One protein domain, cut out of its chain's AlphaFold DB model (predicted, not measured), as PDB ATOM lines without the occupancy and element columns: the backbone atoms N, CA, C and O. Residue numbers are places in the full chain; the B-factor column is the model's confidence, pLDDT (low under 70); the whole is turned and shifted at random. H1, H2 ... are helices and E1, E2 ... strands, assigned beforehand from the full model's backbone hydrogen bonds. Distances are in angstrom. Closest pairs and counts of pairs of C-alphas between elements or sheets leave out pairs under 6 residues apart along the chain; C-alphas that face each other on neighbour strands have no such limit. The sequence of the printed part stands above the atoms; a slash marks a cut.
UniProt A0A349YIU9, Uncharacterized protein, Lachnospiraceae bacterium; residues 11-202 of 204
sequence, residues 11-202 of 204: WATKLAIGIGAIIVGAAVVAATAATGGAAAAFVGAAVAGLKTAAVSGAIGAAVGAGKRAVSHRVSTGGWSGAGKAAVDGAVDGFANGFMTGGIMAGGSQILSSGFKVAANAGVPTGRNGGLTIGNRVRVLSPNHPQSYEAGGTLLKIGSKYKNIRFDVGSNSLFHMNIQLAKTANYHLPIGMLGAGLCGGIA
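What this domain is: This is residues 11 to 202 of the 204 residues of an uncharacterized protein of Lachnospiraceae bacterium (UniProt A0A349YIU9). Two long helices, H2 and H3, fold back on each other as a hairpin and, with H1 along one side and the short H4 on the other side of H3, make a long helical bundle. Toward the end of H3 a twisted sheet of six strands is set crosswise to residues 105 to 120 of that helix. The printed part has 192 residues, with three helices, then six strands, then H4; the sheet's order is E1 E2 E3 E4 E5 E6, antiparallel throughout, and the class is mixed, helices and strands. It is only just compact, close to loose, with a radius of gyration of the C-alphas of 19.3 A, and elongated, spanning 63 by 39 by 25 A.

Where its parts are: H1, residues 11 to 31, begins at C-alpha 11 (42.734, 67.027, 13.495) and is 30.4 A long. H2, residues 38 to 76, is 54.7 A long, and H3, residues 82 to 120, is 55.1 A long and ends at C-alpha 120 (34.194, 43.390, 44.751). The strands are E1, residues 131 to 133, E2, 137 to 142, E3, 151 to 158, E4, 163 to 169, E5, 175 to 179, and E6, 185 to 188; E3 is 19.7 A long and bends by 59 degrees at residue 155. H4, residues 190 to 201, is 15.9 A long and ends at C-alpha 201 (40.779, 54.097, 6.638).

How they stand to each other: H1, H2, H3 and H4 form a bundle, up and down, each running against the one before it. H1 touches H3 at Gly 18 and Met 99, their closest C-alphas, 3.9 A apart, at a shallow tilt of 14 degrees, the same way. H2 and H3, a hairpin, touch at Ala 61 and Ala 90, closest C-alphas 3.8 A apart, at a shallow tilt of 32 degrees, opposite ways. H4 touches residues 89 to 105 of H3, closest C-alphas Gly 97 and Gly 199, 3.9 A apart; H1 and H4 are apart. In each helix, every O i to N i+4 pair is within hydrogen-bond range. The strands form a meander, each the antiparallel neighbour of the one before: for instance, N 131 and O 139 of E1 and E2 are 2.8 A apart, and N 165 and O 177 of E4 and E5 2.8 A. H3 is on the sheet at a height of 10.4 A and runs across the strands, at 76 degrees to E3 on the local plane. H4 is on the same face, which gives two layers, helices on one face of a sheet.

The domain as a whole: The C-alphas farthest apart are those of Gly 78 and Gly 122, 64.0 A. The printed part has no cut, and no link is long. Mean pLDDT of the printed part is 87.7; residues 34 to 36, 148, 200 and 202 are under 70.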
ATOM      1  N   TRP A  11      41.701  67.851  12.866       85.06
ATOM      2  CA  TRP A  11      42.734  67.027  13.495       85.06
ATOM      3  C   TRP A  11      42.886  67.310  15.000       85.06
ATOM      4  O   TRP A  11      43.016  66.374  15.783       85.06
ATOM      5  N   ALA A  12      42.815  68.573  15.430       87.38
ATOM      6  CA  ALA A  12      42.931  68.952  16.838       87.38
ATOM      7  C   ALA A  12      41.682  68.540  17.624       87.38
ATOM      8  O   ALA A  12      41.798  68.048  18.746       87.38
ATOM      9  N   THR A  13      40.497  68.662  17.019       89.81
ATOM     10  CA  THR A  13      39.234  68.181  17.601       89.81
ATOM     11  C   THR A  13      39.277  66.672  17.843       89.81
ATOM     12  O   THR A  13      38.936  66.209  18.930       89.81
ATOM     13  N   LYS A  14      39.778  65.891  16.880       91.19
ATOM     14  CA  LYS A  14      39.962  64.435  17.017       91.19
ATOM     15  C   LYS A  14      40.926  64.076  18.152       91.19
ATOM     16  O   LYS A  14      40.634  63.188  18.956       91.19
ATOM     17  N   LEU A  15      42.047  64.796  18.272       92.31
ATOM     18  CA  LEU A  15      42.969  64.622  19.401       92.31
ATOM     19  C   LEU A  15      42.293  64.947  20.737       92.31
ATOM     20  O   LEU A  15      42.427  64.173  21.683       92.31
ATOM     21  N   ALA A  16      41.530  66.041  20.806       92.56
ATOM     22  CA  ALA A  16      40.795  66.429  22.006       92.56
ATOM     23  C   ALA A  16      39.769  65.369  22.420       92.56
ATOM     24  O   ALA A  16      39.690  65.036  23.598       92.56
ATOM     25  N   ILE A  17      39.037  64.785  21.465       92.56
ATOM     26  CA  ILE A  17      38.101  63.681  21.723       92.56
ATOM     27  C   ILE A  17      38.850  62.463  22.279       92.56
ATOM     28  O   ILE A  17      38.433  61.891  23.286       92.56
ATOM     29  N   GLY A  18      39.979  62.088  21.663       92.38
ATOM     30  CA  GLY A  18      40.816  60.987  22.143       92.38
ATOM     31  C   GLY A  18      41.315  61.210  23.573       92.38
ATOM     32  O   GLY A  18      41.177  60.325  24.418       92.38
ATOM     33  N   ILE A  19      41.836  62.407  23.867       94.88
ATOM     34  CA  ILE A  19      42.280  62.805  25.211       94.88
ATOM     35  C   ILE A  19      41.101  62.780  26.186       94.88
ATOM     36  O   ILE A  19      41.207  62.179  27.251       94.88
ATOM     37  N   GLY A  20      39.970  63.386  25.825       93.94
ATOM     38  CA  GLY A  20      38.774  63.437  26.662       93.94
ATOM     39  C   GLY A  20      38.295  62.043  27.058       93.94
ATOM     40  O   GLY A  20      38.071  61.786  28.239       93.94
ATOM     41  N   ALA A  21      38.233  61.111  26.106       94.88
ATOM     42  CA  ALA A  21      37.854  59.729  26.386       94.88
ATOM     43  C   ALA A  21      38.833  59.023  27.344       94.88
ATOM     44  O   ALA A  21      38.392  58.326  28.259       94.88
ATOM     45  N   ILE A  22      40.145  59.238  27.183       95.25
ATOM     46  CA  ILE A  22      41.170  58.709  28.100       95.25
ATOM     47  C   ILE A  22      40.980  59.277  29.506       95.25
ATOM     48  O   ILE A  22      41.024  58.527  30.477       95.25
ATOM     49  N   ILE A  23      40.761  60.588  29.629       96.19
ATOM     50  CA  ILE A  23      40.580  61.246  30.927       96.19
ATOM     51  C   ILE A  23      39.328  60.722  31.629       96.19
ATOM     52  O   ILE A  23      39.387  60.422  32.822       96.19
ATOM     53  N   VAL A  24      38.222  60.541  30.901       95.75
ATOM     54  CA  VAL A  24      36.999  59.941  31.451       95.75
ATOM     55  C   VAL A  24      37.270  58.512  31.926       95.75
ATOM     56  O   VAL A  24      36.958  58.187  33.070       95.75
ATOM     57  N   GLY A  25      37.904  57.670  31.105       91.19
ATOM     58  CA  GLY A  25      38.250  56.300  31.492       91.19
ATOM     59  C   GLY A  25      39.163  56.234  32.718       91.19
ATOM     60  O   GLY A  25      38.889  55.491  33.663       91.19
ATOM     61  N   ALA A  26      40.199  57.070  32.754       90.81
ATOM     62  CA  ALA A  26      41.116  57.179  33.880       90.81
ATOM     63  C   ALA A  26      40.419  57.658  35.161       90.81
ATOM     64  O   ALA A  26      40.704  57.138  36.241       90.81
ATOM     65  N   ALA A  27      39.472  58.595  35.055       91.88
ATOM     66  CA  ALA A  27      38.669  59.053  36.186       91.88
ATOM     67  C   ALA A  27      37.804  57.921  36.761       91.88
ATOM     68  O   ALA A  27      37.758  57.752  37.980       91.88
ATOM     69  N   VAL A  28      37.189  57.089  35.912       90.12
ATOM     70  CA  VAL A  28      36.431  55.908  36.367       90.12
ATOM     71  C   VAL A  28      37.348  54.889  37.060       90.12
ATOM     72  O   VAL A  28      36.996  54.334  38.107       90.12
ATOM     73  N   VAL A  29      38.561  54.675  36.542       88.00
ATOM     74  CA  VAL A  29      39.563  53.812  37.193       88.00
ATOM     75  C   VAL A  29      39.971  54.357  38.560       88.00
ATOM     76  O   VAL A  29      40.031  53.598  39.528       88.00
ATOM     77  N   ALA A  30      40.185  55.665  38.671       88.31
ATOM     78  CA  ALA A  30      40.519  56.324  39.927       88.31
ATOM     79  C   ALA A  30      39.388  56.221  40.958       88.31
ATOM     80  O   ALA A  30      39.638  55.859  42.107       88.31
ATOM     81  N   ALA A  31      38.141  56.459  40.539       87.50
ATOM     82  CA  ALA A  31      36.957  56.360  41.391       87.50
ATOM     83  C   ALA A  31      36.710  54.933  41.915       87.50
ATOM     84  O   ALA A  31      36.078  54.747  42.950       87.50
ATOM     85  N   THR A  32      37.227  53.920  41.214       84.00
ATOM     86  CA  THR A  32      37.119  52.498  41.589       84.00
ATOM     87  C   THR A  32      38.391  51.943  42.247       84.00
ATOM     88  O   THR A  32      38.513  50.734  42.496       84.00
ATOM     89  N   ALA A  33      39.380  52.791  42.539       79.50
ATOM     90  CA  ALA A  33      40.528  52.424  43.357       79.50
ATOM     91  C   ALA A  33      40.130  52.408  44.843       79.50
ATOM     92  O   ALA A  33      39.506  53.342  45.333       79.50
ATOM     93  N   ALA A  34      40.494  51.346  45.571       67.00
ATOM     94  CA  ALA A  34      40.302  51.311  47.021       67.00
ATOM     95  C   ALA A  34      41.189  52.372  47.710       67.00
ATOM     96  O   ALA A  34      42.211  52.796  47.161       67.00
ATOM     97  N   THR A  35      40.762  52.811  48.896       54.69
ATOM     98  CA  THR A  35      41.300  53.941  49.675       54.69
ATOM     99  C   THR A  35      42.830  54.016  49.678       54.69
ATOM    100  O   THR A  35      43.498  53.114  50.175       54.69
ATOM    101  N   GLY A  36      43.370  55.119  49.135       56.97
ATOM    102  CA  GLY A  36      44.790  55.502  49.200       56.97
ATOM    103  C   GLY A  36      45.518  55.630  47.853       56.97
ATOM    104  O   GLY A  36      46.545  56.298  47.788       56.97
ATOM    105  N   GLY A  37      44.989  55.046  46.767       76.62
ATOM    106  CA  GLY A  37      45.701  54.946  45.478       76.62
ATOM    107  C   GLY A  37      45.069  55.661  44.279       76.62
ATOM    108  O   GLY A  37      45.545  55.475  43.162       76.62
ATOM    109  N   ALA A  38      44.003  56.448  44.464       82.69
ATOM    110  CA  ALA A  38      43.209  57.001  43.357       82.69
ATOM    111  C   ALA A  38      44.033  57.852  42.374       82.69
ATOM    112  O   ALA A  38      43.890  57.697  41.164       82.69
ATOM    113  N   ALA A  39      44.951  58.685  42.875       84.62
ATOM    114  CA  ALA A  39      45.829  59.492  42.025       84.62
ATOM    115  C   ALA A  39      46.786  58.625  41.187       84.62
ATOM    116  O   ALA A  39      46.927  58.839  39.986       84.62
ATOM    117  N   ALA A  40      47.396  57.599  41.788       86.62
ATOM    118  CA  ALA A  40      48.268  56.672  41.068       86.62
ATOM    119  C   ALA A  40      47.487  55.840  40.035       86.62
ATOM    120  O   ALA A  40      47.968  55.624  38.924       86.62
ATOM    121  N   ALA A  41      46.264  55.423  40.375       86.44
ATOM    122  CA  ALA A  41      45.369  54.706  39.472       86.44
ATOM    123  C   ALA A  41      44.940  55.580  38.282       86.44
ATOM    124  O   ALA A  41      44.970  55.110  37.147       86.44
ATOM    125  N   PHE A  42      44.620  56.858  38.528       90.38
ATOM    126  CA  PHE A  42      44.337  57.835  37.478       90.38
ATOM    127  C   PHE A  42      45.528  57.991  36.534       90.38
ATOM    128  O   PHE A  42      45.385  57.825  35.327       90.38
ATOM    129  N   VAL A  43      46.717  58.276  37.078       90.25
ATOM    130  CA  VAL A  43      47.927  58.507  36.275       90.25
ATOM    131  C   VAL A  43      48.293  57.256  35.480       90.25
ATOM    132  O   VAL A  43      48.555  57.353  34.283       90.25
ATOM    133  N   GLY A  44      48.256  56.075  36.104       89.31
ATOM    134  CA  GLY A  44      48.522  54.808  35.424       89.31
ATOM    135  C   GLY A  44      47.562  54.564  34.259       89.31
ATOM    136  O   GLY A  44      48.002  54.267  33.147       89.31
ATOM    137  N   ALA A  45      46.263  54.773  34.486       89.62
ATOM    138  CA  ALA A  45      45.238  54.643  33.459       89.62
ATOM    139  C   ALA A  45      45.409  55.684  32.337       89.62
ATOM    140  O   ALA A  45      45.413  55.331  31.157       89.62
ATOM    141  N   ALA A  46      45.620  56.955  32.674       92.62
ATOM    142  CA  ALA A  46      45.816  58.015  31.691       92.62
ATOM    143  C   ALA A  46      47.048  57.749  30.810       92.62
ATOM    144  O   ALA A  46      46.974  57.872  29.588       92.62
ATOM    145  N   VAL A  47      48.162  57.301  31.401       93.62
ATOM    146  CA  VAL A  47      49.386  56.943  30.666       93.62
ATOM    147  C   VAL A  47      49.161  55.733  29.759       93.62
ATOM    148  O   VAL A  47      49.582  55.758  28.601       93.62
ATOM    149  N   ALA A  48      48.493  54.681  30.242       90.12
ATOM    150  CA  ALA A  48      48.174  53.508  29.426       90.12
ATOM    151  C   ALA A  48      47.276  53.876  28.230       90.12
ATOM    152  O   ALA A  48      47.526  53.444  27.097       90.12
ATOM    153  N   GLY A  49      46.275  54.730  28.463       91.25
ATOM    154  CA  GLY A  49      45.392  55.230  27.417       91.25
ATOM    155  C   GLY A  49      46.118  56.101  26.398       91.25
ATOM    156  O   GLY A  49      45.978  55.877  25.197       91.25
ATOM    157  N   LEU A  50      46.974  57.021  26.854       94.44
ATOM    158  CA  LEU A  50      47.743  57.900  25.973       94.44
ATOM    159  C   LEU A  50      48.737  57.122  25.105       94.44
ATOM    160  O   LEU A  50      48.832  57.385  23.907       94.44
ATOM    161  N   LYS A  51      49.432  56.125  25.672       94.06
ATOM    162  CA  LYS A  51      50.301  55.222  24.899       94.06
ATOM    163  C   LYS A  51      49.520  54.513  23.798       94.06
ATOM    164  O   LYS A  51      49.985  54.427  22.666       94.06
ATOM    165  N   THR A  52      48.321  54.043  24.115       90.00
ATOM    166  CA  THR A  52      47.482  53.310  23.162       90.00
ATOM    167  C   THR A  52      46.950  54.202  22.054       90.00
ATOM    168  O   THR A  52      47.015  53.820  20.885       90.00
ATOM    169  N   ALA A  53      46.492  55.406  22.394       92.88
ATOM    170  CA  ALA A  53      46.099  56.407  21.413       92.88
ATOM    171  C   ALA A  53      47.277  56.806  20.516       92.88
ATOM    172  O   ALA A  53      47.129  56.830  19.300       92.88
ATOM    173  N   ALA A  54      48.469  57.023  21.076       94.50
ATOM    174  CA  ALA A  54      49.656  57.371  20.300       94.50
ATOM    175  C   ALA A  54      50.063  56.264  19.311       94.50
ATOM    176  O   ALA A  54      50.321  56.558  18.145       94.50
ATOM    177  N   VAL A  55      50.076  54.995  19.739       93.19
ATOM    178  CA  VAL A  55      50.394  53.871  18.840       93.19
ATOM    179  C   VAL A  55      49.317  53.702  17.767       93.19
ATOM    180  O   VAL A  55      49.645  53.530  16.595       93.19
ATOM    181  N   SER A  56      48.040  53.814  18.138       90.25
ATOM    182  CA  SER A  56      46.929  53.767  17.178       90.25
ATOM    183  C   SER A  56      47.029  54.917  16.169       90.25
ATOM    184  O   SER A  56      46.876  54.701  14.972       90.25
ATOM    185  N   GLY A  57      47.381  56.121  16.625       93.19
ATOM    186  CA  GLY A  57      47.671  57.264  15.768       93.19
ATOM    187  C   GLY A  57      48.826  56.985  14.810       93.19
ATOM    188  O   GLY A  57      48.690  57.199  13.614       93.19
ATOM    189  N   ALA A  58      49.946  56.437  15.281       94.69
ATOM    190  CA  ALA A  58      51.077  56.106  14.411       94.69
ATOM    191  C   ALA A  58      50.704  55.084  13.316       94.69
ATOM    192  O   ALA A  58      51.071  55.259  12.153       94.69
ATOM    193  N   ILE A  59      49.925  54.052  13.663       91.75
ATOM    194  CA  ILE A  59      49.389  53.086  12.689       91.75
ATOM    195  C   ILE A  59      48.464  53.800  11.695       91.75
ATOM    196  O   ILE A  59      48.607  53.630  10.483       91.75
ATOM    197  N   GLY A  60      47.549  54.629  12.200       91.50
ATOM    198  CA  GLY A  60      46.631  55.406  11.376       91.50
ATOM    199  C   GLY A  60      47.356  56.343  10.419       91.50
ATOM    200  O   GLY A  60      46.963  56.442   9.262       91.50
ATOM    201  N   ALA A  61      48.462  56.949  10.848       93.62
ATOM    202  CA  ALA A  61      49.303  57.793  10.012       93.62
ATOM    203  C   ALA A  61      49.904  57.008   8.839       93.62
ATOM    204  O   ALA A  61      49.815  57.440   7.691       93.62
ATOM    205  N   ALA A  62      50.474  55.830   9.107       92.62
ATOM    206  CA  ALA A  62      51.057  54.985   8.067       92.62
ATOM    207  C   ALA A  62      50.000  54.532   7.042       92.62
ATOM    208  O   ALA A  62      50.210  54.636   5.831       92.62
ATOM    209  N   VAL A  63      48.838  54.081   7.524       92.00
ATOM    210  CA  VAL A  63      47.718  53.647   6.676       92.00
ATOM    211  C   VAL A  63      47.149  54.819   5.873       92.00
ATOM    212  O   VAL A  63      46.952  54.703   4.663       92.00
ATOM    213  N   GLY A  64      46.928  55.962   6.524       90.19
ATOM    214  CA  GLY A  64      46.390  57.169   5.906       90.19
ATOM    215  C   GLY A  64      47.319  57.740   4.837       90.19
ATOM    216  O   GLY A  64      46.856  58.100   3.751       90.19
ATOM    217  N   ALA A  65      48.633  57.737   5.083       91.00
ATOM    218  CA  ALA A  65      49.636  58.155   4.109       91.00
ATOM    219  C   ALA A  65      49.592  57.295   2.842       91.00
ATOM    220  O   ALA A  65      49.453  57.823   1.735       91.00
ATOM    221  N   GLY A  66      49.649  55.967   3.004       89.62
ATOM    222  CA  GLY A  66      49.591  55.029   1.882       89.62
ATOM    223  C   GLY A  66      48.288  55.160   1.096       89.62
ATOM    224  O   GLY A  66      48.302  55.305  -0.127       89.62
ATOM    225  N   LYS A  67      47.152  55.206   1.800       89.81
ATOM    226  CA  LYS A  67      45.826  55.368   1.195       89.81
ATOM    227  C   LYS A  67      45.723  56.655   0.380       89.81
ATOM    228  O   LYS A  67      45.249  56.618  -0.754       89.81
ATOM    229  N   ARG A  68      46.140  57.797   0.933       86.94
ATOM    230  CA  ARG A  68      45.970  59.104   0.276       86.94
ATOM    231  C   ARG A  68      46.952  59.286  -0.885       86.94
ATOM    232  O   ARG A  68      46.561  59.859  -1.898       86.94
ATOM    233  N   ALA A  69      48.150  58.699  -0.810       88.75
ATOM    234  CA  ALA A  69      49.079  58.619  -1.940       88.75
ATOM    235  C   ALA A  69      48.518  57.782  -3.103       88.75
ATOM    236  O   ALA A  69      48.511  58.233  -4.249       88.75
ATOM    237  N   VAL A  70      47.994  56.584  -2.814       89.25
ATOM    238  CA  VAL A  70      47.377  55.713  -3.830       89.25
ATOM    239  C   VAL A  70      46.128  56.372  -4.411       89.25
ATOM    240  O   VAL A  70      45.980  56.433  -5.629       89.25
ATOM    241  N   SER A  71      45.265  56.942  -3.565       88.69
ATOM    242  CA  SER A  71      44.070  57.665  -4.011       88.69
ATOM    243  C   SER A  71      44.425  58.837  -4.925       88.69
ATOM    244  O   SER A  71      43.734  59.036  -5.917       88.69
ATOM    245  N   HIS A  72      45.499  59.578  -4.625       89.88
ATOM    246  CA  HIS A  72      45.999  60.652  -5.480       89.88
ATOM    247  C   HIS A  72      46.464  60.122  -6.838       89.88
ATOM    248  O   HIS A  72      46.135  60.695  -7.875       89.88
ATOM    249  N   ARG A  73      47.224  59.020  -6.862       89.75
ATOM    250  CA  ARG A  73      47.698  58.421  -8.117       89.75
ATOM    251  C   ARG A  73      46.550  57.938  -9.000       89.75
ATOM    252  O   ARG A  73      46.626  58.082 -10.223       89.75
ATOM    253  N   VAL A  74      45.529  57.348  -8.383       91.69
ATOM    254  CA  VAL A  74      44.320  56.870  -9.062       91.69
ATOM    255  C   VAL A  74      43.515  58.046  -9.617       91.69
ATOM    256  O   VAL A  74      43.086  57.979 -10.763       91.69
ATOM    257  N   SER A  75      43.347  59.132  -8.856       89.50
ATOM    258  CA  SER A  75      42.515  60.267  -9.276       89.50
ATOM    259  C   SER A  75      43.187  61.197 -10.286       89.50
ATOM    260  O   SER A  75      42.519  61.720 -11.169       89.50
ATOM    261  N   THR A  76      44.495  61.428 -10.161       89.56
ATOM    262  CA  THR A  76      45.220  62.411 -10.990       89.56
ATOM    263  C   THR A  76      45.957  61.790 -12.171       89.56
ATOM    264  O   THR A  76      46.491  62.508 -13.010       89.56
ATOM    265  N   GLY A  77      46.053  60.460 -12.233       87.69
ATOM    266  CA  GLY A  77      46.834  59.779 -13.265       87.69
ATOM    267  C   GLY A  77      48.357  59.906 -13.098       87.69
ATOM    268  O   GLY A  77      49.095  59.318 -13.887       87.69
ATOM    269  N   GLY A  78      48.848  60.589 -12.055       84.25
ATOM    270  CA  GLY A  78      50.273  60.834 -11.830       84.25
ATOM    271  C   GLY A  78      50.685  60.835 -10.355       84.25
ATOM    272  O   GLY A  78      49.862  60.803  -9.443       84.25
ATOM    273  N   TRP A  79      51.997  60.839 -10.117       89.12
ATOM    274  CA  TRP A  79      52.586  60.891  -8.770       89.12
ATOM    275  C   TRP A  79      52.988  62.307  -8.338       89.12
ATOM    276  O   TRP A  79      53.322  62.525  -7.174       89.12
ATOM    277  N   SER A  80      52.944  63.281  -9.251       90.62
ATOM    278  CA  SER A  80      53.192  64.686  -8.920       90.62
ATOM    279  C   SER A  80      52.141  65.166  -7.919       90.62
ATOM    280  O   SER A  80      50.961  65.145  -8.236       90.62
ATOM    281  N   GLY A  81      52.550  65.532  -6.701       87.31
ATOM    282  CA  GLY A  81      51.635  65.885  -5.603       87.31
ATOM    283  C   GLY A  81      51.294  64.740  -4.638       87.31
ATOM    284  O   GLY A  81      50.791  64.999  -3.542       87.31
ATOM    285  N   ALA A  82      51.663  63.492  -4.952       87.06
ATOM    286  CA  ALA A  82      51.371  62.340  -4.098       87.06
ATOM    287  C   ALA A  82      52.071  62.404  -2.731       87.06
ATOM    288  O   ALA A  82      51.514  61.934  -1.746       87.06
ATOM    289  N   GLY A  83      53.251  63.030  -2.644       87.12
ATOM    290  CA  GLY A  83      53.941  63.249  -1.367       87.12
ATOM    291  C   GLY A  83      53.161  64.172  -0.426       87.12
ATOM    292  O   GLY A  83      52.992  63.856   0.747       87.12
ATOM    293  N   LYS A  84      52.598  65.268  -0.950       91.31
ATOM    294  CA  LYS A  84      51.735  66.166  -0.167       91.31
ATOM    295  C   LYS A  84      50.444  65.460   0.246       91.31
ATOM    296  O   LYS A  84      50.050  65.528   1.406       91.31
ATOM    297  N   ALA A  85      49.851  64.693  -0.672       88.31
ATOM    298  CA  ALA A  85      48.697  63.860  -0.363       88.31
ATOM    299  C   ALA A  85      49.004  62.832   0.739       88.31
ATOM    300  O   ALA A  85      48.181  62.651   1.630       88.31
ATOM    301  N   ALA A  86      50.182  62.204   0.716       90.31
ATOM    302  CA  ALA A  86      50.620  61.260   1.738       90.31
ATOM    303  C   ALA A  86      50.778  61.926   3.111       90.31
ATOM    304  O   ALA A  86      50.299  61.384   4.098       90.31
ATOM    305  N   VAL A  87      51.399  63.108   3.182       91.19
ATOM    306  CA  VAL A  87      51.587  63.841   4.448       91.19
ATOM    307  C   VAL A  87      50.248  64.237   5.059       91.19
ATOM    308  O   VAL A  87      50.001  63.951   6.228       91.19
ATOM    309  N   ASP A  88      49.351  64.817   4.270       90.69
ATOM    310  CA  ASP A  88      48.003  65.144   4.739       90.69
ATOM    311  C   ASP A  88      47.253  63.887   5.217       90.69
ATOM    312  O   ASP A  88      46.528  63.920   6.209       90.69
ATOM    313  N   GLY A  89      47.437  62.762   4.515       89.75
ATOM    314  CA  GLY A  89      46.854  61.475   4.887       89.75
ATOM    315  C   GLY A  89      47.450  60.921   6.171       89.75
ATOM    316  O   GLY A  89      46.733  60.316   6.960       89.75
ATOM    317  N   ALA A  90      48.737  61.165   6.413       92.88
ATOM    318  CA  ALA A  90      49.404  60.807   7.651       92.88
ATOM    319  C   ALA A  90      48.863  61.616   8.833       92.88
ATOM    320  O   ALA A  90      48.599  61.046   9.885       92.88
ATOM    321  N   VAL A  91      48.668  62.928   8.663       91.69
ATOM    322  CA  VAL A  91      48.138  63.807   9.718       91.69
ATOM    323  C   VAL A  91      46.700  63.433  10.061       91.69
ATOM    324  O   VAL A  91      46.374  63.248  11.234       91.69
ATOM    325  N   ASP A  92      45.848  63.274   9.048       91.56
ATOM    326  CA  ASP A  92      44.451  62.903   9.266       91.56
ATOM    327  C   ASP A  92      44.324  61.480   9.830       91.56
ATOM    328  O   ASP A  92      43.625  61.247  10.817       91.56
ATOM    329  N   GLY A  93      45.089  60.538   9.273       91.44
ATOM    330  CA  GLY A  93      45.172  59.168   9.765       91.44
ATOM    331  C   GLY A  93      45.686  59.088  11.202       91.44
ATOM    332  O   GLY A  93      45.151  58.313  11.995       91.44
ATOM    333  N   PHE A  94      46.663  59.924  11.576       94.62
ATOM    334  CA  PHE A  94      47.126  60.035  12.957       94.62
ATOM    335  C   PHE A  94      46.017  60.519  13.877       94.62
ATOM    336  O   PHE A  94      45.758  59.888  14.897       94.62
ATOM    337  N   ALA A  95      45.349  61.614  13.520       93.81
ATOM    338  CA  ALA A  95      44.307  62.201  14.350       93.81
ATOM    339  C   ALA A  95      43.126  61.233  14.543       93.81
ATOM    340  O   ALA A  95      42.675  61.024  15.669       93.81
ATOM    341  N   ASN A  96      42.682  60.572  13.470       92.44
ATOM    342  CA  ASN A  96      41.640  59.547  13.513       92.44
ATOM    343  C   ASN A  96      42.067  58.312  14.325       92.44
ATOM    344  O   ASN A  96      41.301  57.813  15.154       92.44
ATOM    345  N   GLY A  97      43.290  57.815  14.113       91.44
ATOM    346  CA  GLY A  97      43.843  56.675  14.852       91.44
ATOM    347  C   GLY A  97      44.019  56.982  16.338       91.44
ATOM    348  O   GLY A  97      43.690  56.162  17.189       91.44
ATOM    349  N   PHE A  98      44.463  58.193  16.668       95.00
ATOM    350  CA  PHE A  98      44.595  58.659  18.041       95.00
ATOM    351  C   PHE A  98      43.232  58.799  18.717       95.00
ATOM    352  O   PHE A  98      43.052  58.319  19.833       95.00
ATOM    353  N   MET A  99      42.255  59.407  18.038       94.81
ATOM    354  CA  MET A  99      40.891  59.556  18.545       94.81
ATOM    355  C   MET A  99      40.263  58.199  18.858       94.81
ATOM    356  O   MET A  99      39.835  57.948  19.983       94.81
ATOM    357  N   THR A 100      40.239  57.303  17.871       92.94
ATOM    358  CA  THR A 100      39.661  55.962  18.023       92.94
ATOM    359  C   THR A 100      40.421  55.137  19.060       92.94
ATOM    360  O   THR A 100      39.793  54.451  19.865       92.94
ATOM    361  N   GLY A 101      41.751  55.254  19.114       92.00
ATOM    362  CA  GLY A 101      42.586  54.591  20.116       92.00
ATOM    363  C   GLY A 101      42.321  55.102  21.531       92.00
ATOM    364  O   GLY A 101      42.233  54.303  22.462       92.00
ATOM    365  N   GLY A 102      42.125  56.412  21.690       93.75
ATOM    366  CA  GLY A 102      41.749  57.038  22.957       93.75
ATOM    367  C   GLY A 102      40.354  56.625  23.426       93.75
ATOM    368  O   GLY A 102      40.188  56.254  24.586       93.75
ATOM    369  N   ILE A 103      39.373  56.590  22.516       93.69
ATOM    370  CA  ILE A 103      38.015  56.094  22.798       93.69
ATOM    371  C   ILE A 103      38.050  54.625  23.225       93.69
ATOM    372  O   ILE A 103      37.470  54.268  24.249       93.69
ATOM    373  N   MET A 104      38.760  53.774  22.479       92.44
ATOM    374  CA  MET A 104      38.912  52.357  22.814       92.44
ATOM    375  C   MET A 104      39.590  52.165  24.171       92.44
ATOM    376  O   MET A 104      39.151  51.329  24.965       92.44
ATOM    377  N   ALA A 105      40.633  52.943  24.466       92.69
ATOM    378  CA  ALA A 105      41.308  52.892  25.754       92.69
ATOM    379  C   ALA A 105      40.379  53.311  26.902       92.69
ATOM    380  O   ALA A 105      40.217  52.553  27.859       92.69
ATOM    381  N   GLY A 106      39.717  54.463  26.776       92.62
ATOM    382  CA  GLY A 106      38.777  54.964  27.777       92.62
ATOM    383  C   GLY A 106      37.609  54.002  28.012       92.62
ATOM    384  O   GLY A 106      37.301  53.661  29.153       92.62
ATOM    385  N   GLY A 107      37.015  53.469  26.943       92.88
ATOM    386  CA  GLY A 107      35.956  52.459  27.029       92.88
ATOM    387  C   GLY A 107      36.420  51.166  27.707       92.88
ATOM    388  O   GLY A 107      35.723  50.635  28.573       92.88
ATOM    389  N   SER A 108      37.629  50.691  27.388       92.69
ATOM    390  CA  SER A 108      38.221  49.511  28.041       92.69
ATOM    391  C   SER A 108      38.408  49.729  29.540       92.69
ATOM    392  O   SER A 108      38.154  48.821  30.332       92.69
ATOM    393  N   GLN A 109      38.825  50.930  29.937       93.06
ATOM    394  CA  GLN A 109      39.013  51.311  31.334       93.06
ATOM    395  C   GLN A 109      37.691  51.346  32.093       93.06
ATOM    396  O   GLN A 109      37.598  50.745  33.163       93.06
ATOM    397  N   ILE A 110      36.651  51.942  31.506       92.31
ATOM    398  CA  ILE A 110      35.300  51.957  32.082       92.31
ATOM    399  C   ILE A 110      34.786  50.526  32.290       92.31
ATOM    400  O   ILE A 110      34.353  50.181  33.389       92.31
ATOM    401  N   LEU A 111      34.883  49.668  31.269       92.25
ATOM    402  CA  LEU A 111      34.450  48.269  31.365       92.25
ATOM    403  C   LEU A 111      35.254  47.487  32.413       92.25
ATOM    404  O   LEU A 111      34.684  46.734  33.201       92.25
ATOM    405  N   SER A 112      36.572  47.690  32.458       90.38
ATOM    406  CA  SER A 112      37.458  47.024  33.420       90.38
ATOM    407  C   SER A 112      37.154  47.436  34.858       90.38
ATOM    408  O   SER A 112      37.124  46.591  35.755       90.38
ATOM    409  N   SER A 113      36.863  48.718  35.081       89.75
ATOM    410  CA  SER A 113      36.382  49.232  36.360       89.75
ATOM    411  C   SER A 113      35.016  48.668  36.736       89.75
ATOM    412  O   SER A 113      34.827  48.274  37.884       89.75
ATOM    413  N   GLY A 114      34.093  48.541  35.780       89.56
ATOM    414  CA  GLY A 114      32.806  47.877  35.994       89.56
ATOM    415  C   GLY A 114      32.974  46.424  36.451       89.56
ATOM    416  O   GLY A 114      32.381  46.015  37.451       89.56
ATOM    417  N   PHE A 115      33.856  45.661  35.797       91.19
ATOM    418  CA  PHE A 115      34.189  44.303  36.233       91.19
ATOM    419  C   PHE A 115      34.818  44.262  37.624       91.19
ATOM    420  O   PHE A 115      34.491  43.374  38.409       91.19
ATOM    421  N   LYS A 116      35.676  45.228  37.962       89.19
ATOM    422  CA  LYS A 116      36.264  45.334  39.302       89.19
ATOM    423  C   LYS A 116      35.204  45.583  40.375       89.19
ATOM    424  O   LYS A 116      35.241  44.941  41.421       89.19
ATOM    425  N   VAL A 117      34.251  46.478  40.115       89.31
ATOM    426  CA  VAL A 117      33.126  46.741  41.024       89.31
ATOM    427  C   VAL A 117      32.280  45.481  41.201       89.31
ATOM    428  O   VAL A 117      32.007  45.095  42.333       89.31
ATOM    429  N   ALA A 118      31.938  44.789  40.110       88.75
ATOM    430  CA  ALA A 118      31.189  43.532  40.166       88.75
ATOM    431  C   ALA A 118      31.930  42.444  40.964       88.75
ATOM    432  O   ALA A 118      31.337  41.774  41.808       88.75
ATOM    433  N   ALA A 119      33.239  42.298  40.740       88.44
ATOM    434  CA  ALA A 119      34.084  41.361  41.471       88.44
ATOM    435  C   ALA A 119      34.115  41.671  42.979       88.44
ATOM    436  O   ALA A 119      33.985  40.762  43.797       88.44
ATOM    437  N   ASN A 120      34.224  42.950  43.352       87.06
ATOM    438  CA  ASN A 120      34.194  43.390  44.751       87.06
ATOM    439  C   ASN A 120      32.808  43.243  45.398       87.06
ATOM    440  O   ASN A 120      32.722  43.041  46.604       87.06
ATOM    441  N   ALA A 121      31.733  43.302  44.609       87.94
ATOM    442  CA  ALA A 121      30.365  43.043  45.060       87.94
ATOM    443  C   ALA A 121      30.052  41.541  45.237       87.94
ATOM    444  O   ALA A 121      28.921  41.185  45.559       87.94
ATOM    445  N   GLY A 122      31.032  40.655  45.025       85.75
ATOM    446  CA  GLY A 122      30.892  39.216  45.255       85.75
ATOM    447  C   GLY A 122      30.410  38.413  44.046       85.75
ATOM    448  O   GLY A 122      30.108  37.227  44.193       85.75
ATOM    449  N   VAL A 123      30.359  39.006  42.847       88.44
ATOM    450  CA  VAL A 123      30.081  38.243  41.620       88.44
ATOM    451  C   VAL A 123      31.169  37.176  41.444       88.44
ATOM    452  O   VAL A 123      32.354  37.502  41.562       88.44
ATOM    453  N   PRO A 124      30.816  35.912  41.135       88.44
ATOM    454  CA  PRO A 124      31.800  34.873  40.867       88.44
ATOM    455  C   PRO A 124      32.824  35.328  39.820       88.44
ATOM    456  O   PRO A 124      32.468  35.886  38.781       88.44
ATOM    457  N   THR A 125      34.106  35.085  40.089       88.19
ATOM    458  CA  THR A 125      35.210  35.583  39.258       88.19
ATOM    459  C   THR A 125      36.033  34.462  38.632       88.19
ATOM    460  O   THR A 125      35.947  33.277  38.987       88.19
ATOM    461  N   GLY A 126      36.848  34.829  37.643       81.56
ATOM    462  CA  GLY A 126      37.801  33.934  37.003       81.56
ATOM    463  C   GLY A 126      37.127  32.728  36.347       81.56
ATOM    464  O   GLY A 126      36.242  32.852  35.505       81.56
ATOM    465  N   ARG A 127      37.561  31.514  36.704       75.81
ATOM    466  CA  ARG A 127      37.055  30.285  36.064       75.81
ATOM    467  C   ARG A 127      35.629  29.926  36.456       75.81
ATOM    468  O   ARG A 127      34.981  29.240  35.666       75.81
ATOM    469  N   ASN A 128      35.153  30.421  37.585       80.19
ATOM    470  CA  ASN A 128      33.786  30.201  38.042       80.19
ATOM    471  C   ASN A 128      32.900  31.426  37.774       80.19
ATOM    472  O   ASN A 128      31.713  31.388  38.065       80.19
ATOM    473  N   GLY A 129      33.481  32.491  37.212       81.25
ATOM    474  CA  GLY A 129      32.775  33.703  36.839       81.25
ATOM    475  C   GLY A 129      32.154  33.675  35.454       81.25
ATOM    476  O   GLY A 129      32.473  32.823  34.619       81.25
ATOM    477  N   GLY A 130      31.296  34.669  35.231       85.88
ATOM    478  CA  GLY A 130      30.607  34.930  33.973       85.88
ATOM    479  C   GLY A 130      29.388  34.055  33.717       85.88
ATOM    480  O   GLY A 130      29.220  32.974  34.281       85.88
ATOM    481  N   LEU A 131      28.538  34.532  32.814       89.81
ATOM    482  CA  LEU A 131      27.364  33.813  32.352       89.81
ATOM    483  C   LEU A 131      27.808  32.768  31.333       89.81
ATOM    484  O   LEU A 131      28.471  33.091  30.346       89.81
ATOM    485  N   THR A 132      27.470  31.504  31.577       88.75
ATOM    486  CA  THR A 132      27.792  30.406  30.658       88.75
ATOM    487  C   THR A 132      26.621  30.138  29.724       88.75
ATOM    488  O   THR A 132      25.475  30.066  30.156       88.75
ATOM    489  N   ILE A 133      26.918  30.004  28.432       87.81
ATOM    490  CA  ILE A 133      25.958  29.588  27.409       87.81
ATOM    491  C   ILE A 133      26.456  28.241  26.890       87.81
ATOM    492  O   ILE A 133      27.419  28.145  26.120       87.81
ATOM    493  N   GLY A 134      25.846  27.175  27.407       86.12
ATOM    494  CA  GLY A 134      26.343  25.814  27.234       86.12
ATOM    495  C   GLY A 134      27.777  25.633  27.753       86.12
ATOM    496  O   GLY A 134      28.266  26.367  28.609       86.12
ATOM    497  N   ASN A 135      28.487  24.651  27.193       84.81
ATOM    498  CA  ASN A 135      29.783  24.206  27.731       84.81
ATOM    499  C   ASN A 135      30.997  24.925  27.119       84.81
ATOM    500  O   ASN A 135      32.141  24.612  27.457       84.81
ATOM    501  N   ARG A 136      30.775  25.826  26.153       86.81
ATOM    502  CA  ARG A 136      31.849  26.418  25.336       86.81
ATOM    503  C   ARG A 136      31.806  27.933  25.253       86.81
ATOM    504  O   ARG A 136      32.811  28.504  24.844       86.81
ATOM    505  N   VAL A 137      30.703  28.579  25.613       91.75
ATOM    506  CA  VAL A 137      30.593  30.036  25.543       91.75
ATOM    507  C   VAL A 137      30.452  30.602  26.943       91.75
ATOM    508  O   VAL A 137      29.729  30.066  27.784       91.75
ATOM    509  N   ARG A 138      31.176  31.684  27.202       92.75
ATOM    510  CA  ARG A 138      31.065  32.443  28.441       92.75
ATOM    511  C   ARG A 138      31.133  33.925  28.151       92.75
ATOM    512  O   ARG A 138      31.955  34.344  27.343       92.75
ATOM    513  N   VAL A 139      30.307  34.693  28.841       92.00
ATOM    514  CA  VAL A 139      30.175  36.134  28.645       92.00
ATOM    515  C   VAL A 139      30.287  36.832  29.998       92.00
ATOM    516  O   VAL A 139      29.908  36.260  31.021       92.00
ATOM    517  N   LEU A 140      30.817  38.053  30.009       91.38
ATOM    518  CA  LEU A 140      30.872  38.936  31.181       91.38
ATOM    519  C   LEU A 140      31.476  38.278  32.433       91.38
ATOM    520  O   LEU A 140      30.856  38.243  33.491       91.38
ATOM    521  N   SER A 141      32.681  37.727  32.312       91.19
ATOM    522  CA  SER A 141      33.390  37.079  33.417       91.19
ATOM    523  C   SER A 141      34.415  38.032  34.034       91.19
ATOM    524  O   SER A 141      35.472  38.219  33.427       91.19
ATOM    525  N   PRO A 142      34.177  38.585  35.237       90.81
ATOM    526  CA  PRO A 142      35.160  39.429  35.905       90.81
ATOM    527  C   PRO A 142      36.428  38.642  36.261       90.81
ATOM    528  O   PRO A 142      36.370  37.448  36.591       90.81
ATOM    529  N   ASN A 143      37.574  39.317  36.238       87.38
ATOM    530  CA  ASN A 143      38.801  38.784  36.819       87.38
ATOM    531  C   ASN A 143      38.716  38.778  38.353       87.38
ATOM    532  O   ASN A 143      37.881  39.452  38.956       87.38
ATOM    533  N   HIS A 144      39.568  37.976  38.993       81.38
ATOM    534  CA  HIS A 144      39.625  37.920  40.453       81.38
ATOM    535  C   HIS A 144      40.029  39.295  41.022       81.38
ATOM    536  O   HIS A 144      40.909  39.919  40.438       81.38
ATOM    537  N   PRO A 145      39.493  39.763  42.167       73.75
ATOM    538  CA  PRO A 145      39.835  41.081  42.726       73.75
ATOM    539  C   PRO A 145      41.337  41.311  42.958       73.75
ATOM    540  O   PRO A 145      41.814  42.440  42.922       73.75
ATOM    541  N   GLN A 146      42.077  40.223  43.190       72.69
ATOM    542  CA  GLN A 146      43.532  40.204  43.395       72.69
ATOM    543  C   GLN A 146      44.333  39.922  42.109       72.69
ATOM    544  O   GLN A 146      45.524  39.623  42.187       72.69
ATOM    545  N   SER A 147      43.709  39.926  40.925       71.19
ATOM    546  CA  SER A 147      44.465  39.755  39.684       71.19
ATOM    547  C   SER A 147      45.387  40.944  39.430       71.19
ATOM    548  O   SER A 147      45.115  42.065  39.850       71.19
ATOM    549  N   TYR A 148      46.467  40.680  38.692       65.44
ATOM    550  CA  TYR A 148      47.486  41.666  38.319       65.44
ATOM    551  C   TYR A 148      46.908  42.939  37.677       65.44
ATOM    552  O   TYR A 148      47.451  44.026  37.846       65.44
ATOM    553  N   GLU A 149      45.786  42.817  36.968       74.19
ATOM    554  CA  GLU A 149      45.034  43.957  36.457       74.19
ATOM    555  C   GLU A 149      43.536  43.804  36.710       74.19
ATOM    556  O   GLU A 149      43.004  42.691  36.705       74.19
ATOM    557  N   ALA A 150      42.856  44.934  36.905       81.31
ATOM    558  CA  ALA A 150      41.403  44.985  36.902       81.31
ATOM    559  C   ALA A 150      40.904  44.745  35.475       81.31
ATOM    560  O   ALA A 150      41.471  45.286  34.530       81.31
ATOM    561  N   GLY A 151      39.861  43.938  35.307       87.12
ATOM    562  CA  GLY A 151      39.402  43.560  33.978       87.12
ATOM    563  C   GLY A 151      38.457  42.374  33.990       87.12
ATOM    564  O   GLY A 151      38.007  41.913  35.042       87.12
ATOM    565  N   GLY A 152      38.183  41.856  32.805       90.44
ATOM    566  CA  GLY A 152      37.359  40.674  32.641       90.44
ATOM    567  C   GLY A 152      37.297  40.203  31.201       90.44
ATOM    568  O   GLY A 152      37.689  40.897  30.262       90.44
ATOM    569  N   THR A 153      36.765  39.000  31.042       91.69
ATOM    570  CA  THR A 153      36.449  38.438  29.738       91.69
ATOM    571  C   THR A 153      35.053  38.876  29.331       91.69
ATOM    572  O   THR A 153      34.065  38.481  29.953       91.69
ATOM    573  N   LEU A 154      34.964  39.657  28.256       92.19
ATOM    574  CA  LEU A 154      33.690  40.023  27.642       92.19
ATOM    575  C   LEU A 154      33.056  38.801  26.992       92.19
ATOM    576  O   LEU A 154      31.892  38.513  27.244       92.19
ATOM    577  N   LEU A 155      33.838  38.062  26.207       93.69
ATOM    578  CA  LEU A 155      33.391  36.870  25.503       93.69
ATOM    579  C   LEU A 155      34.516  35.849  25.440       93.69
ATOM    580  O   LEU A 155      35.623  36.154  25.018       93.69
ATOM    581  N   LYS A 156      34.207  34.609  25.789       93.62
ATOM    582  CA  LYS A 156      35.043  33.440  25.563       93.62
ATOM    583  C   LYS A 156      34.284  32.446  24.709       93.62
ATOM    584  O   LYS A 156      33.151  32.099  25.035       93.62
ATOM    585  N   ILE A 157      34.967  31.905  23.708       92.56
ATOM    586  CA  ILE A 157      34.507  30.772  22.911       92.56
ATOM    587  C   ILE A 157      35.564  29.675  22.986       92.56
ATOM    588  O   ILE A 157      36.736  29.899  22.689       92.56
ATOM    589  N   GLY A 158      35.154  28.475  23.382       89.19
ATOM    590  CA  GLY A 158      35.986  27.281  23.417       89.19
ATOM    591  C   GLY A 158      36.232  26.721  24.817       89.19
ATOM    592  O   GLY A 158      35.641  27.115  25.822       89.19
ATOM    593  N   SER A 159      37.120  25.737  24.869       86.06
ATOM    594  CA  SER A 159      37.414  24.943  26.063       86.06
ATOM    595  C   SER A 159      38.522  25.565  26.924       86.06
ATOM    596  O   SER A 159      39.042  26.645  26.649       86.06
ATOM    597  N   LYS A 160      38.921  24.887  28.005       80.75
ATOM    598  CA  LYS A 160      39.923  25.386  28.963       80.75
ATOM    599  C   LYS A 160      41.258  25.798  28.325       80.75
ATOM    600  O   LYS A 160      41.814  26.796  28.754       80.75
ATOM    601  N   TYR A 161      41.736  25.059  27.325       84.06
ATOM    602  CA  TYR A 161      43.052  25.272  26.700       84.06
ATOM    603  C   TYR A 161      42.993  25.477  25.185       84.06
ATOM    604  O   TYR A 161      44.029  25.613  24.551       84.06
ATOM    605  N   LYS A 162      41.784  25.466  24.618       89.81
ATOM    606  CA  LYS A 162      41.516  25.758  23.210       89.81
ATOM    607  C   LYS A 162      40.386  26.770  23.165       89.81
ATOM    608  O   LYS A 162      39.223  26.363  23.135       89.81
ATOM    609  N   ASN A 163      40.716  28.047  23.318       91.62
ATOM    610  CA  ASN A 163      39.736  29.125  23.366       91.62
ATOM    611  C   ASN A 163      40.243  30.404  22.715       91.62
ATOM    612  O   ASN A 163      41.441  30.662  22.657       91.62
ATOM    613  N   ILE A 164      39.278  31.203  22.282       92.88
ATOM    614  CA  ILE A 164      39.454  32.595  21.902       92.88
ATOM    615  C   ILE A 164      38.688  33.417  22.931       92.88
ATOM    616  O   ILE A 164      37.544  33.086  23.264       92.88
ATOM    617  N   ARG A 165      39.323  34.457  23.462       92.56
ATOM    618  CA  ARG A 165      38.700  35.395  24.392       92.56
ATOM    619  C   ARG A 165      38.868  36.815  23.910       92.56
ATOM    620  O   ARG A 165      39.938  37.173  23.432       92.56
ATOM    621  N   PHE A 166      37.822  37.597  24.095       93.31
ATOM    622  CA  PHE A 166      37.825  39.041  24.001       93.31
ATOM    623  C   PHE A 166      37.806  39.564  25.426       93.31
ATOM    624  O   PHE A 166      36.828  39.373  26.155       93.31
ATOM    625  N   ASP A 167      38.917  40.161  25.820       91.69
ATOM    626  CA  ASP A 167      39.203  40.574  27.180       91.69
ATOM    627  C   ASP A 167      39.376  42.101  27.218       91.69
ATOM    628  O   ASP A 167      39.768  42.739  26.237       91.69
ATOM    629  N   VAL A 168      39.058  42.690  28.367       90.38
ATOM    630  CA  VAL A 168      39.373  44.084  28.692       90.38
ATOM    631  C   VAL A 168      40.149  44.110  29.995       90.38
ATOM    632  O   VAL A 168      39.778  43.427  30.952       90.38
ATOM    633  N   GLY A 169      41.221  44.894  30.022       85.25
ATOM    634  CA  GLY A 169      41.980  45.174  31.234       85.25
ATOM    635  C   GLY A 169      42.254  46.661  31.398       85.25
ATOM    636  O   GLY A 169      42.293  47.420  30.430       85.25
ATOM    637  N   SER A 170      42.478  47.093  32.635       73.50
ATOM    638  CA  SER A 170      42.816  48.483  32.948       73.50
ATOM    639  C   SER A 170      44.168  48.903  32.362       73.50
ATOM    640  O   SER A 170      44.362  50.085  32.085       73.50
ATOM    641  N   ASN A 171      45.079  47.941  32.158       76.19
ATOM    642  CA  ASN A 171      46.416  48.162  31.602       76.19
ATOM    643  C   ASN A 171      46.568  47.556  30.203       76.19
ATOM    644  O   ASN A 171      47.134  48.193  29.318       76.19
ATOM    645  N   SER A 172      46.067  46.334  29.996       77.88
ATOM    646  CA  SER A 172      46.115  45.638  28.703       77.88
ATOM    647  C   SER A 172      45.076  46.135  27.692       77.88
ATOM    648  O   SER A 172      45.217  45.871  26.497       77.88
ATOM    649  N   LEU A 173      44.062  46.877  28.159       87.50
ATOM    650  CA  LEU A 173      42.958  47.427  27.367       87.50
ATOM    651  C   LEU A 173      42.244  46.332  26.560       87.50
ATOM    652  O   LEU A 173      42.312  45.156  26.918       87.50
ATOM    653  N   PHE A 174      41.483  46.698  25.528       91.12
ATOM    654  CA  PHE A 174      40.765  45.722  24.713       91.12
ATOM    655  C   PHE A 174      41.733  44.858  23.896       91.12
ATOM    656  O   PHE A 174      42.383  45.327  22.952       91.12
ATOM    657  N   HIS A 175      41.812  43.577  24.250       89.56
ATOM    658  CA  HIS A 175      42.723  42.617  23.642       89.56
ATOM    659  C   HIS A 175      42.056  41.256  23.436       89.56
ATOM    660  O   HIS A 175      41.061  40.901  24.069       89.56
ATOM    661  N   MET A 176      42.615  40.480  22.514       92.44
ATOM    662  CA  MET A 176      42.170  39.132  22.209       92.44
ATOM    663  C   MET A 176      43.212  38.129  22.675       92.44
ATOM    664  O   MET A 176      44.386  38.244  22.331       92.44
ATOM    665  N   ASN A 177      42.757  37.112  23.396       89.38
ATOM    666  CA  ASN A 177      43.585  36.002  23.834       89.38
ATOM    667  C   ASN A 177      43.235  34.748  23.052       89.38
ATOM    668  O   ASN A 177      42.118  34.241  23.150       89.38
ATOM    669  N   ILE A 178      44.206  34.228  22.307       90.94
ATOM    670  CA  ILE A 178      44.085  32.959  21.594       90.94
ATOM    671  C   ILE A 178      44.912  31.926  22.342       90.94
ATOM    672  O   ILE A 178      46.142  31.948  22.325       90.94
ATOM    673  N   GLN A 179      44.225  30.989  22.982       90.50
ATOM    674  CA  GLN A 179      44.850  29.852  23.632       90.50
ATOM    675  C   GLN A 179      44.657  28.602  22.779       90.50
ATOM    676  O   GLN A 179      43.525  28.175  22.553       90.50
ATOM    677  N   LEU A 180      45.764  28.013  22.324       87.19
ATOM    678  CA  LEU A 180      45.777  26.810  21.481       87.19
ATOM    679  C   LEU A 180      46.157  25.548  22.268       87.19
ATOM    680  O   LEU A 180      45.762  24.437  21.906       87.19
ATOM    681  N   ALA A 181      46.912  25.717  23.357       86.62
ATOM    682  CA  ALA A 181      47.290  24.654  24.281       86.62
ATOM    683  C   ALA A 181      47.526  25.215  25.693       86.62
ATOM    684  O   ALA A 181      47.485  26.425  25.927       86.62
ATOM    685  N   LYS A 182      47.822  24.335  26.660       83.81
ATOM    686  CA  LYS A 182      48.148  24.741  28.040       83.81
ATOM    687  C   LYS A 182      49.333  25.716  28.094       83.81
ATOM    688  O   LYS A 182      49.329  26.604  28.939       83.81
ATOM    689  N   THR A 183      50.294  25.563  27.185       82.38
ATOM    690  CA  THR A 183      51.530  26.357  27.089       82.38
ATOM    691  C   THR A 183      51.528  27.382  25.951       82.38
ATOM    692  O   THR A 183      52.445  28.190  25.884       82.38
ATOM    693  N   ALA A 184      50.517  27.385  25.076       83.69
ATOM    694  CA  ALA A 184      50.450  28.278  23.918       83.69
ATOM    695  C   ALA A 184      49.280  29.257  24.068       83.69
ATOM    696  O   ALA A 184      48.124  28.890  23.829       83.69
ATOM    697  N   ASN A 185      49.590  30.484  24.497       84.31
ATOM    698  CA  ASN A 185      48.638  31.579  24.674       84.31
ATOM    699  C   ASN A 185      49.204  32.866  24.058       84.31
ATOM    700  O   ASN A 185      50.265  33.335  24.468       84.31
ATOM    701  N   TYR A 186      48.488  33.420  23.085       86.75
ATOM    702  CA  TYR A 186      48.863  34.623  22.353       86.75
ATOM    703  C   TYR A 186      47.938  35.776  22.733       86.75
ATOM    704  O   TYR A 186      46.719  35.634  22.638       86.75
ATOM    705  N   HIS A 187      48.527  36.909  23.119       83.00
ATOM    706  CA  HIS A 187      47.813  38.149  23.420       83.00
ATOM    707  C   HIS A 187      47.945  39.098  22.228       83.00
ATOM    708  O   HIS A 187      49.052  39.457  21.830       83.00
ATOM    709  N   LEU A 188      46.815  39.492  21.651       86.69
ATOM    710  CA  LEU A 188      46.740  40.368  20.487       86.69
ATOM    711  C   LEU A 188      46.040  41.674  20.892       86.69
ATOM    712  O   LEU A 188      44.860  41.625  21.249       86.69
ATOM    713  N   PRO A 189      46.707  42.841  20.832       85.06
ATOM    714  CA  PRO A 189      46.126  44.128  21.221       85.06
ATOM    715  C   PRO A 189      45.176  44.657  20.132       85.06
ATOM    716  O   PRO A 189      45.438  45.660  19.468       85.06
ATOM    717  N   ILE A 190      44.063  43.953  19.914       85.94
ATOM    718  CA  ILE A 190      43.120  44.222  18.822       85.94
ATOM    719  C   ILE A 190      42.446  45.593  18.924       85.94
ATOM    720  O   ILE A 190      42.111  46.158  17.890       85.94
ATOM    721  N   GLY A 191      42.281  46.152  20.128       78.69
ATOM    722  CA  GLY A 191      41.742  47.501  20.298       78.69
ATOM    723  C   GLY A 191      42.663  48.563  19.707       78.69
ATOM    724  O   GLY A 191      42.206  49.428  18.971       78.69
ATOM    725  N   MET A 192      43.967  48.442  19.960       84.69
ATOM    726  CA  MET A 192      44.996  49.344  19.436       84.69
ATOM    727  C   MET A 192      45.191  49.171  17.926       84.69
ATOM    728  O   MET A 192      45.191  50.141  17.171       84.69
ATOM    729  N   LEU A 193      45.325  47.920  17.470       81.69
ATOM    730  CA  LEU A 193      45.512  47.614  16.050       81.69
ATOM    731  C   LEU A 193      44.280  48.012  15.232       81.69
ATOM    732  O   LEU A 193      44.409  48.671  14.204       81.69
ATOM    733  N   GLY A 194      43.087  47.652  15.707       81.50
ATOM    734  CA  GLY A 194      41.822  47.992  15.065       81.50
ATOM    735  C   GLY A 194      41.591  49.499  15.015       81.50
ATOM    736  O   GLY A 194      41.271  50.015  13.950       81.50
ATOM    737  N   ALA A 195      41.829  50.217  16.119       80.69
ATOM    738  CA  ALA A 195      41.728  51.674  16.148       80.69
ATOM    739  C   ALA A 195      42.675  52.336  15.143       80.69
ATOM    740  O   ALA A 195      42.249  53.177  14.356       80.69
ATOM    741  N   GLY A 196      43.940  51.915  15.097       74.81
ATOM    742  CA  GLY A 196      44.894  52.472  14.145       74.81
ATOM    743  C   GLY A 196      44.526  52.204  12.686       74.81
ATOM    744  O   GLY A 196      44.543  53.119  11.864       74.81
ATOM    745  N   LEU A 197      44.129  50.972  12.359       83.31
ATOM    746  CA  LEU A 197      43.710  50.610  11.002       83.31
ATOM    747  C   LEU A 197      42.427  51.347  10.587       83.31
ATOM    748  O   LEU A 197      42.393  51.961   9.521       83.31
ATOM    749  N   CYS A 198      41.388  51.330  11.428       79.50
ATOM    750  CA  CYS A 198      40.141  52.048  11.169       79.50
ATOM    751  C   CYS A 198      40.374  53.556  11.075       79.50
ATOM    752  O   CYS A 198      39.818  54.189  10.184       79.50
ATOM    753  N   GLY A 199      41.228  54.118  11.930       74.50
ATOM    754  CA  GLY A 199      41.572  55.533  11.901       74.50
ATOM    755  C   GLY A 199      42.259  55.953  10.600       74.50
ATOM    756  O   GLY A 199      41.926  56.989  10.036       74.50
ATOM    757  N   GLY A 200      43.148  55.121  10.055       69.81
ATOM    758  CA  GLY A 200      43.759  55.389   8.750       69.81
ATOM    759  C   GLY A 200      42.823  55.184   7.548       69.81
ATOM    760  O   GLY A 200      43.059  55.745   6.475       69.81
ATOM    761  N   ILE A 201      41.762  54.380   7.701       75.00
ATOM    762  CA  ILE A 201      40.779  54.097   6.638       75.00
ATOM    763  C   ILE A 201      39.597  55.070   6.667       75.00
ATOM    764  O   ILE A 201      39.056  55.363   5.595       75.00
ATOM    765  N   ALA A 202      39.208  55.578   7.836       67.00
ATOM    766  CA  ALA A 202      38.087  56.494   8.002       67.00
ATOM    767  C   ALA A 202      38.201  57.698   7.050       67.00
ATOM    768  O   ALA A 202      39.294  58.140   6.682       67.00
TER     769      ALA A 202